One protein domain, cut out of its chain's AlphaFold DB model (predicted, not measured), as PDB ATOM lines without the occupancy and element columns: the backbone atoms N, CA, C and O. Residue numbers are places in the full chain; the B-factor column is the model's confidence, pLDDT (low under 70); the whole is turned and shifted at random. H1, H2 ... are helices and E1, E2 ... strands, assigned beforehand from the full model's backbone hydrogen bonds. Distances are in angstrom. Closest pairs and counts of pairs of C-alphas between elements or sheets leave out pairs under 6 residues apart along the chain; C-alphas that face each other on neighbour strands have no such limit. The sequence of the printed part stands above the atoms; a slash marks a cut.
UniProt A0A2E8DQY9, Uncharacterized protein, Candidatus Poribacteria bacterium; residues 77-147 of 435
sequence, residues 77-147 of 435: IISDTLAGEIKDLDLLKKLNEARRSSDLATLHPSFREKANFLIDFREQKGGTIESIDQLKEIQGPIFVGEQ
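This is residues 77 to 147 of the 435 residues of an uncharacterized protein of Candidatus Poribacteria bacterium (UniProt A0A2E8DQY9). This is a small, rounded cluster of five short helices set in a rough ring, in which H1, H2, H3 and H4 follow one another round and the short H5 comes back to H1. H2 and H3 make a helical hairpin, H4 crosses the end of it, and the short strand E1 lies beyond H4 and H5 with a tail of residues 142 to 147 after it. The printed part has 71 residues, mostly helix, in the order H1, H2, H3, H4, H5, E1; E1 pairs with no named strand. The whole is compact, with a radius of gyration of the C-alphas of 10.7 A and spans of 30 by 24 by 22 A.

Start with H1, residues 80 to 88, and go on to H2, residues 92 to 97. The two are close but not clearly touching, about perpendicular at 77 degrees, and their closest C-alphas, of Ile 86 and Leu 92, are 6.5 A apart. Next comes H3, residues 101 to 107, which only just touches H2, with 3 pairs of C-alphas within 8 A; the closest are those of Leu 95 and Leu 104, 6.4 A apart. This hairpin runs opposite ways at 38 degrees, only just a steep tilt. Then look at H4, residues 115 to 124: it touches H3, with the closest C-alphas, of Ser 101 and Ala 115, 5.0 A apart, and at 72 degrees the two are only just about perpendicular. H4 is close to H2 but not clearly touching, with the closest C-alphas, of Asn 96 and Arg 122, 7.8 A apart. At H5, residues 132 to 135, you come back to H1: they touch, with the closest C-alphas, of Ala 83 and Ile 132, 6.4 A apart. H4 and H5 are near each other. E1, residues 139 to 141, has its Gly 140 C-alpha 7.7 A from that of Phe 117 in H4, the closest C-alphas of the two. H1 is apart from H3 and H4. In H1, H2, H3 and H4 every O i to N i+4 pair is within hydrogen-bond range; H5 is too short for one, and its single O i to N i+3 pair is within range.

Find C-alpha 80 at (162.406, 209.315, 145.167); from there H1 runs 12.1 A. H2 covers 8.8 A and H3 10.3 A. H4, the longest helix, begins at C-alpha 115, (148.696, 215.387, 136.397), and runs 14.3 A. H5 covers 5.2 A, and E1 runs 7.3 A to C-alpha 141 at (159.616, 212.475, 129.883).

The C-alphas farthest apart are those of Gly 126 and Gln 147, 31.1 A. The printed part has no cut and no long link. Mean pLDDT of the printed part is 75.1; look for values under 70 at residues 79, 101, 113 and 139 to 147.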
ATOM      1  N   ILE A  77     158.593 209.645 136.312       70.88
ATOM      2  CA  ILE A  77     157.889 210.924 136.491       70.88
ATOM      3  C   ILE A  77     157.905 211.334 137.968       70.88
ATOM      4  O   ILE A  77     157.979 212.519 138.299       70.88
ATOM      5  N   ILE A  78     157.864 210.353 138.870       74.12
ATOM      6  CA  ILE A  78     157.949 210.559 140.313       74.12
ATOM      7  C   ILE A  78     159.344 210.141 140.789       74.12
ATOM      8  O   ILE A  78     159.682 208.957 140.821       74.12
ATOM      9  N   SER A  79     160.179 211.121 141.149       69.44
ATOM     10  CA  SER A  79     161.473 210.865 141.796       69.44
ATOM     11  C   SER A  79     161.315 210.354 143.222       69.44
ATOM     12  O   SER A  79     160.285 210.555 143.856       69.44
ATOM     13  N   ASP A  80     162.379 209.757 143.768       71.44
ATOM     14  CA  ASP A  80     162.406 209.315 145.167       71.44
ATOM     15  C   ASP A  80     162.193 210.472 146.153       71.44
ATOM     16  O   ASP A  80     161.577 210.282 147.197       71.44
ATOM     17  N   THR A  81     162.647 211.680 145.801       71.25
ATOM     18  CA  THR A  81     162.413 212.893 146.596       71.25
ATOM     19  C   THR A  81     160.933 213.254 146.616       71.25
ATOM     20  O   THR A  81     160.363 213.399 147.690       71.25
ATOM     21  N   LEU A  82     160.285 213.306 145.446       75.00
ATOM     22  CA  LEU A  82     158.855 213.593 145.362       75.00
ATOM     23  C   LEU A  82     158.007 212.467 145.974       75.00
ATOM     24  O   LEU A  82     157.009 212.735 146.624       75.00
ATOM     25  N   ALA A  83     158.410 211.206 145.819       79.00
ATOM     26  CA  ALA A  83     157.772 210.075 146.487       79.00
ATOM     27  C   ALA A  83     157.870 210.189 148.019       79.00
ATOM     28  O   ALA A  83     156.904 209.886 148.719       79.00
ATOM     29  N   GLY A  84     159.013 210.657 148.531       76.25
ATOM     30  CA  GLY A  84     159.196 211.002 149.940       76.25
ATOM     31  C   GLY A  84     158.251 212.118 150.380       76.25
ATOM     32  O   GLY A  84     157.506 211.936 151.333       76.25
ATOM     33  N   GLU A  85     158.180 213.215 149.624       79.88
ATOM     34  CA  GLU A  85     157.269 214.336 149.909       79.88
ATOM     35  C   GLU A  85     155.793 213.905 149.912       79.88
ATOM     36  O   GLU A  85     155.030 214.295 150.793       79.88
ATOM     37  N   ILE A  86     155.383 213.053 148.968       80.94
ATOM     38  CA  ILE A  86     154.023 212.493 148.899       80.94
ATOM     39  C   ILE A  86     153.703 211.661 150.140       80.94
ATOM     40  O   ILE A  86     152.577 211.722 150.640       80.94
ATOM     41  N   LYS A  87     154.686 210.891 150.622       83.12
ATOM     42  CA  LYS A  87     154.571 210.082 151.837       83.12
ATOM     43  C   LYS A  87     154.447 210.959 153.073       83.12
ATOM     44  O   LYS A  87     153.546 210.752 153.878       83.12
ATOM     45  N   ASP A  88     155.336 211.936 153.196       82.00
ATOM     46  CA  ASP A  88     155.437 212.801 154.368       82.00
ATOM     47  C   ASP A  88     154.211 213.714 154.510       82.00
ATOM     48  O   ASP A  88     153.796 214.040 155.622       82.00
ATOM     49  N   LEU A  89     153.595 214.095 153.386       82.88
ATOM     50  CA  LEU A  89     152.399 214.937 153.333       82.88
ATOM     51  C   LEU A  89     151.077 214.146 153.257       82.88
ATOM     52  O   LEU A  89     150.016 214.762 153.123       82.88
ATOM     53  N   ASP A  90     151.130 212.810 153.327       84.19
ATOM     54  CA  ASP A  90     149.981 211.894 153.215       84.19
ATOM     55  C   ASP A  90     149.061 212.225 152.020       84.19
ATOM     56  O   ASP A  90     147.831 212.310 152.107       84.19
ATOM     57  N   LEU A  91     149.677 212.496 150.864       85.81
ATOM     58  CA  LEU A  91     148.960 212.978 149.678       85.81
ATOM     59  C   LEU A  91     148.350 211.853 148.843       85.81
ATOM     60  O   LEU A  91     147.511 212.141 147.992       85.81
ATOM     61  N   LEU A  92     148.721 210.590 149.080       85.31
ATOM     62  CA  LEU A  92     148.294 209.452 148.258       85.31
ATOM     63  C   LEU A  92     146.765 209.317 148.210       85.31
ATOM     64  O   LEU A  92     146.181 209.160 147.138       85.31
ATOM     65  N   LYS A  93     146.099 209.466 149.360       83.69
ATOM     66  CA  LYS A  93     144.636 209.406 149.436       83.69
ATOM     67  C   LYS A  93     143.976 210.533 148.637       83.69
ATOM     68  O   LYS A  93     143.070 210.288 147.847       83.69
ATOM     69  N   LYS A  94     144.481 211.761 148.785       83.81
ATOM     70  CA  LYS A  94     143.970 212.939 148.064       83.81
ATOM     71  C   LYS A  94     144.235 212.858 146.559       83.81
ATOM     72  O   LYS A  94     143.427 213.334 145.768       83.81
ATOM     73  N   LEU A  95     145.343 212.233 146.161       83.56
ATOM     74  CA  LEU A  95     145.694 211.973 144.767       83.56
ATOM     75  C   LEU A  95     144.683 211.009 144.127       83.56
ATOM     76  O   LEU A  95     144.184 211.285 143.039       83.56
ATOM     77  N   ASN A  96     144.301 209.944 144.839       83.88
ATOM     78  CA  ASN A  96     143.264 209.016 144.382       83.88
ATOM     79  C   ASN A  96     141.878 209.675 144.264       83.88
ATOM     80  O   ASN A  96     141.125 209.339 143.354       83.88
ATOM     81  N   GLU A  97     141.555 210.644 145.124       83.06
ATOM     82  CA  GLU A  97     140.280 211.379 145.095       83.06
ATOM     83  C   GLU A  97     140.206 212.440 143.974       83.06
ATOM     84  O   GLU A  97     139.115 212.817 143.538       83.06
ATOM     85  N   ALA A  98     141.350 212.916 143.471       79.19
ATOM     86  CA  ALA A  98     141.419 213.977 142.472       79.19
ATOM     87  C   ALA A  98     141.015 213.482 141.069       79.19
ATOM     88  O   ALA A  98     141.726 212.708 140.428       79.19
ATOM     89  N   ARG A  99     139.869 213.939 140.552       70.88
ATOM     90  CA  ARG A  99     139.343 213.498 139.243       70.88
ATOM     91  C   ARG A  99     139.834 214.330 138.065       70.88
ATOM     92  O   ARG A  99     139.745 213.876 136.931       70.88
ATOM     93  N   ARG A 100     140.313 215.550 138.311       74.00
ATOM     94  CA  ARG A 100     140.765 216.472 137.265       74.00
ATOM     95  C   ARG A 100     142.216 216.863 137.483       74.00
ATOM     96  O   ARG A 100     142.689 216.955 138.615       74.00
ATOM     97  N   SER A 101     142.902 217.185 136.391       69.94
ATOM     98  CA  SER A 101     144.287 217.659 136.431       69.94
ATOM     99  C   SER A 101     144.454 218.951 137.242       69.94
ATOM    100  O   SER A 101     145.477 219.147 137.897       69.94
ATOM    101  N   SER A 102     143.417 219.796 137.274       70.75
ATOM    102  CA  SER A 102     143.345 220.986 138.128       70.75
ATOM    103  C   SER A 102     143.428 220.658 139.616       70.75
ATOM    104  O   SER A 102     144.084 221.378 140.362       70.75
ATOM    105  N   ASP A 103     142.789 219.570 140.038       73.38
ATOM    106  CA  ASP A 103     142.678 219.197 141.447       73.38
ATOM    107  C   ASP A 103     144.027 218.649 141.926       73.38
ATOM    108  O   ASP A 103     144.538 219.063 142.965       73.38
ATOM    109  N   LEU A 104     144.690 217.838 141.092       76.69
ATOM    110  CA  LEU A 104     146.061 217.379 141.326       76.69
ATOM    111  C   LEU A 104     147.054 218.545 141.435       76.69
ATOM    112  O   LEU A 104     147.885 218.562 142.341       76.69
ATOM    113  N   ALA A 105     146.938 219.556 140.570       73.56
ATOM    114  CA  ALA A 105     147.806 220.733 140.607       73.56
ATOM    115  C   ALA A 105     147.669 221.558 141.903       73.56
ATOM    116  O   ALA A 105     148.617 222.244 142.287       73.56
ATOM    117  N   THR A 106     146.517 221.497 142.583       79.12
ATOM    118  CA  THR A 106     146.315 222.169 143.881       79.12
ATOM    119  C   THR A 106     146.908 221.409 145.066       79.12
ATOM    120  O   THR A 106     147.182 222.025 146.094       79.12
ATOM    121  N   LEU A 107     147.142 220.099 144.931       79.62
ATOM    122  CA  LEU A 107     147.714 219.272 145.998       79.62
ATOM    123  C   LEU A 107     149.216 219.500 146.159       79.62
ATOM    124  O   LEU A 107     149.712 219.560 147.282       79.62
ATOM    125  N   HIS A 108     149.935 219.620 145.042       78.38
ATOM    126  CA  HIS A 108     151.369 219.869 145.060       78.38
ATOM    127  C   HIS A 108     151.825 220.594 143.784       78.38
ATOM    128  O   HIS A 108     151.431 220.188 142.687       78.38
ATOM    129  N   PRO A 109     152.704 221.615 143.869       73.94
ATOM    130  CA  PRO A 109     153.162 222.362 142.695       73.94
ATOM    131  C   PRO A 109     153.780 221.484 141.598       73.94
ATOM    132  O   PRO A 109     153.580 221.753 140.414       73.94
ATOM    133  N   SER A 110     154.488 220.412 141.973       71.38
ATOM    134  CA  SER A 110     155.114 219.491 141.011       71.38
ATOM    135  C   SER A 110     154.109 218.618 140.251       71.38
ATOM    136  O   SER A 110     154.457 218.070 139.207       71.38
ATOM    137  N   PHE A 111     152.859 218.504 140.719       75.94
ATOM    138  CA  PHE A 111     151.820 217.726 140.038       75.94
ATOM    139  C   PHE A 111     151.208 218.441 138.846       75.94
ATOM    140  O   PHE A 111     150.628 217.783 137.990       75.94
ATOM    141  N   ARG A 112     151.373 219.761 138.732       71.06
ATOM    142  CA  ARG A 112     150.763 220.552 137.659       71.06
ATOM    143  C   ARG A 112     151.103 220.035 136.259       71.06
ATOM    144  O   ARG A 112     150.230 219.986 135.403       71.06
ATOM    145  N   GLU A 113     152.351 219.635 136.050       66.50
ATOM    146  CA  GLU A 113     152.834 219.103 134.768       66.50
ATOM    147  C   GLU A 113     152.775 217.565 134.704       66.50
ATOM    148  O   GLU A 113     152.893 216.990 133.628       66.50
ATOM    149  N   LYS A 114     152.550 216.894 135.846       74.56
ATOM    150  CA  LYS A 114     152.503 215.423 135.990       74.56
ATOM    151  C   LYS A 114     151.076 214.864 136.026       74.56
ATOM    152  O   LYS A 114     150.891 213.653 136.024       74.56
ATOM    153  N   ALA A 115     150.072 215.739 136.080       74.44
ATOM    154  CA  ALA A 115     148.696 215.387 136.397       74.44
ATOM    155  C   ALA A 115     148.069 214.397 135.411       74.44
ATOM    156  O   ALA A 115     147.402 213.469 135.850       74.44
ATOM    157  N   ASN A 116     148.305 214.567 134.108       70.94
ATOM    158  CA  ASN A 116     147.745 213.664 133.100       70.94
ATOM    159  C   ASN A 116     148.324 212.253 133.257       70.94
ATOM    160  O   ASN A 116     147.567 211.309 133.406       70.94
ATOM    161  N   PHE A 117     149.646 212.126 133.402       73.69
ATOM    162  CA  PHE A 117     150.290 210.827 133.622       73.69
ATOM    163  C   PHE A 117     149.813 210.115 134.892       73.69
ATOM    164  O   PHE A 117     149.726 208.893 134.926       73.69
ATOM    165  N   LEU A 118     149.513 210.874 135.949       75.31
ATOM    166  CA  LEU A 118     148.974 210.324 137.192       75.31
ATOM    167  C   LEU A 118     147.531 209.827 137.027       75.31
ATOM    168  O   LEU A 118     147.175 208.809 137.614       75.31
ATOM    169  N   ILE A 119     146.711 210.540 136.249       76.44
ATOM    170  CA  ILE A 119     145.330 210.140 135.946       76.44
ATOM    171  C   ILE A 119     145.336 208.892 135.062       76.44
ATOM    172  O   ILE A 119     144.711 207.904 135.442       76.44
ATOM    173  N   ASP A 120     146.107 208.905 133.976       75.00
ATOM    174  CA  ASP A 120     146.210 207.793 133.027       75.00
ATOM    175  C   ASP A 120     146.717 206.519 133.726       75.00
ATOM    176  O   ASP A 120     146.132 205.446 133.594       75.00
ATOM    177  N   PHE A 121     147.761 206.632 134.560       78.44
ATOM    178  CA  PHE A 121     148.288 205.495 135.323       78.44
ATOM    179  C   PHE A 121     147.274 204.938 136.330       78.44
ATOM    180  O   PHE A 121     147.184 203.726 136.529       78.44
ATOM    181  N   ARG A 122     146.485 205.809 136.969       79.69
ATOM    182  CA  ARG A 122     145.416 205.380 137.877       79.69
ATOM    183  C   ARG A 122     144.318 204.634 137.122       79.69
ATOM    184  O   ARG A 122     143.830 203.628 137.629       79.69
ATOM    185  N   GLU A 123     143.929 205.112 135.944       77.62
ATOM    186  CA  GLU A 123     142.933 204.447 135.094       77.62
ATOM    187  C   GLU A 123     143.425 203.064 134.649       77.62
ATOM    188  O   GLU A 123     142.695 202.085 134.800       77.62
ATOM    189  N   GLN A 124     144.696 202.946 134.253       75.75
ATOM    190  CA  GLN A 124     145.323 201.666 133.894       75.75
ATOM    191  C   GLN A 124     145.375 200.651 135.047       75.75
ATOM    192  O   GLN A 124     145.327 199.447 134.812       75.75
ATOM    193  N   LYS A 125     145.472 201.108 136.300       76.50
ATOM    194  CA  LYS A 125     145.544 200.244 137.495       76.50
ATOM    195  C   LYS A 125     144.178 199.967 138.140       76.50
ATOM    196  O   LYS A 125     144.125 199.506 139.274       76.50
ATOM    197  N   GLY A 126     143.070 200.241 137.446       70.44
ATOM    198  CA  GLY A 126     141.721 199.948 137.951       70.44
ATOM    199  C   GLY A 126     141.137 201.023 138.875       70.44
ATOM    200  O   GLY A 126     140.218 200.751 139.642       70.44
ATOM    201  N   GLY A 127     141.642 202.258 138.805       73.44
ATOM    202  CA  GLY A 127     141.024 203.432 139.428       73.44
ATOM    203  C   GLY A 127     141.615 203.865 140.772       73.44
ATOM    204  O   GLY A 127     141.275 204.952 141.245       73.44
ATOM    205  N   THR A 128     142.532 203.100 141.368       83.12
ATOM    206  CA  THR A 128     143.196 203.461 142.635       83.12
ATOM    207  C   THR A 128     144.669 203.074 142.656       83.12
ATOM    208  O   THR A 128     145.030 201.972 142.265       83.12
ATOM    209  N   ILE A 129     145.511 203.971 143.174       84.25
ATOM    210  CA  ILE A 129     146.933 203.716 143.431       84.25
ATOM    211  C   ILE A 129     147.079 203.285 144.890       84.25
ATOM    212  O   ILE A 129     146.765 204.047 145.808       84.25
ATOM    213  N   GLU A 130     147.538 202.060 145.107       82.12
ATOM    214  CA  GLU A 130     147.565 201.403 146.417       82.12
ATOM    215  C   GLU A 130     148.829 201.732 147.212       82.12
ATOM    216  O   GLU A 130     148.822 201.697 148.444       82.12
ATOM    217  N   SER A 131     149.925 202.067 146.527       84.06
ATOM    218  CA  SER A 131     151.202 202.342 147.180       84.06
ATOM    219  C   SER A 131     151.994 203.468 146.521       84.06
ATOM    220  O   SER A 131     151.869 203.769 145.336       84.06
ATOM    221  N   ILE A 132     152.871 204.087 147.310       79.62
ATOM    222  CA  ILE A 132     153.807 205.106 146.817       79.62
ATOM    223  C   ILE A 132     154.855 204.483 145.890       79.62
ATOM    224  O   ILE A 132     155.373 205.158 145.005       79.62
ATOM    225  N   ASP A 133     155.158 203.196 146.054       79.88
ATOM    226  CA  ASP A 133     156.100 202.513 145.171       79.88
ATOM    227  C   ASP A 133     155.515 202.312 143.765       79.88
ATOM    228  O   ASP A 133     156.248 202.491 142.796       79.88
ATOM    229  N   GLN A 134     154.195 202.118 143.628       80.88
ATOM    230  CA  GLN A 134     153.522 202.114 142.319       80.88
ATOM    231  C   GLN A 134     153.670 203.458 141.588       80.88
ATOM    232  O   GLN A 134     153.849 203.490 140.375       80.88
ATOM    233  N   LEU A 135     153.695 204.587 142.307       76.81
ATOM    234  CA  LEU A 135     153.929 205.900 141.687       76.81
ATOM    235  C   LEU A 135     155.319 206.016 141.045       76.81
ATOM    236  O   LEU A 135     155.507 206.802 140.116       76.81
ATOM    237  N   LYS A 136     156.301 205.241 141.518       78.62
ATOM    238  CA  LYS A 136     157.659 205.217 140.951       78.62
ATOM    239  C   LYS A 136     157.743 204.403 139.660       78.62
ATOM    240  O   LYS A 136     158.752 204.507 138.960       78.62
ATOM    241  N   GLU A 137     156.720 203.607 139.354       77.50
ATOM    242  CA  GLU A 137     156.607 202.849 138.105       77.50
ATOM    243  C   GLU A 137     156.187 203.742 136.935       77.50
ATOM    244  O   GLU A 137     156.428 203.385 135.786       77.50
ATOM    245  N   ILE A 138     155.618 204.921 137.215       73.81
ATOM    246  CA  ILE A 138     155.157 205.851 136.186       73.81
ATOM    247  C   ILE A 138     156.353 206.340 135.367       73.81
ATOM    248  O   ILE A 138     157.200 207.105 135.847       73.81
ATOM    249  N   GLN A 139     156.395 205.912 134.108       65.50
ATOM    250  CA  GLN A 139     157.387 206.334 133.128       65.50
ATOM    251  C   GLN A 139     156.864 207.508 132.301       65.50
ATOM    252  O   GLN A 139     155.700 207.553 131.916       65.50
ATOM    253  N   GLY A 140     157.747 208.456 131.997       61.12
ATOM    254  CA  GLY A 140     157.438 209.588 131.136       61.12
ATOM    255  C   GLY A 140     158.675 210.400 130.768       61.12
ATOM    256  O   GLY A 140     159.802 209.925 130.931       61.12
ATOM    257  N   PRO A 141     158.493 211.620 130.236       59.88
ATOM    258  CA  PRO A 141     159.616 212.475 129.883       59.88
ATOM    259  C   PRO A 141     160.424 212.862 131.130       59.88
ATOM    260  O   PRO A 141     159.864 213.304 132.133       59.88
ATOM    261  N   ILE A 142     161.754 212.751 131.057       56.66
ATOM    262  CA  ILE A 142     162.643 212.973 132.215       56.66
ATOM    263  C   ILE A 142     162.578 214.388 132.806       56.66
ATOM    264  O   ILE A 142     162.984 214.557 133.949       56.66
ATOM    265  N   PHE A 143     162.093 215.386 132.055       57.41
ATOM    266  CA  PHE A 143     162.060 216.801 132.457       57.41
ATOM    267  C   PHE A 143     160.721 217.289 133.020       57.41
ATOM    268  O   PHE A 143     160.595 218.469 133.338       57.41
ATOM    269  N   VAL A 144     159.719 216.420 133.171       60.50
ATOM    270  CA  VAL A 144     158.395 216.853 133.644       60.50
ATOM    271  C   VAL A 144     158.449 217.238 135.125       60.50
ATOM    272  O   VAL A 144     158.710 216.392 135.982       60.50
ATOM    273  N   GLY A 145     158.162 218.507 135.445       53.56
ATOM    274  CA  GLY A 145     157.998 219.005 136.814       53.56
ATOM    275  C   GLY A 145     159.209 218.848 137.751       53.56
ATOM    276  O   GLY A 145     159.036 218.916 138.969       53.56
ATOM    277  N   GLU A 146     160.412 218.613 137.221       63.97
ATOM    278  CA  GLU A 146     161.682 218.547 137.962       63.97
ATOM    279  C   GLU A 146     162.676 219.587 137.424       63.97
ATOM    280  O   GLU A 146     162.650 219.941 136.246       63.97
ATOM    281  N   GLN A 147     163.566 220.095 138.288       65.62
ATOM    282  CA  GLN A 147     164.606 221.041 137.869       65.62
ATOM    283  C   GLN A 147     165.566 220.341 136.888       65.62
ATOM    284  O   GLN A 147     166.162 219.323 137.268       65.62
TER     285      GLN A 147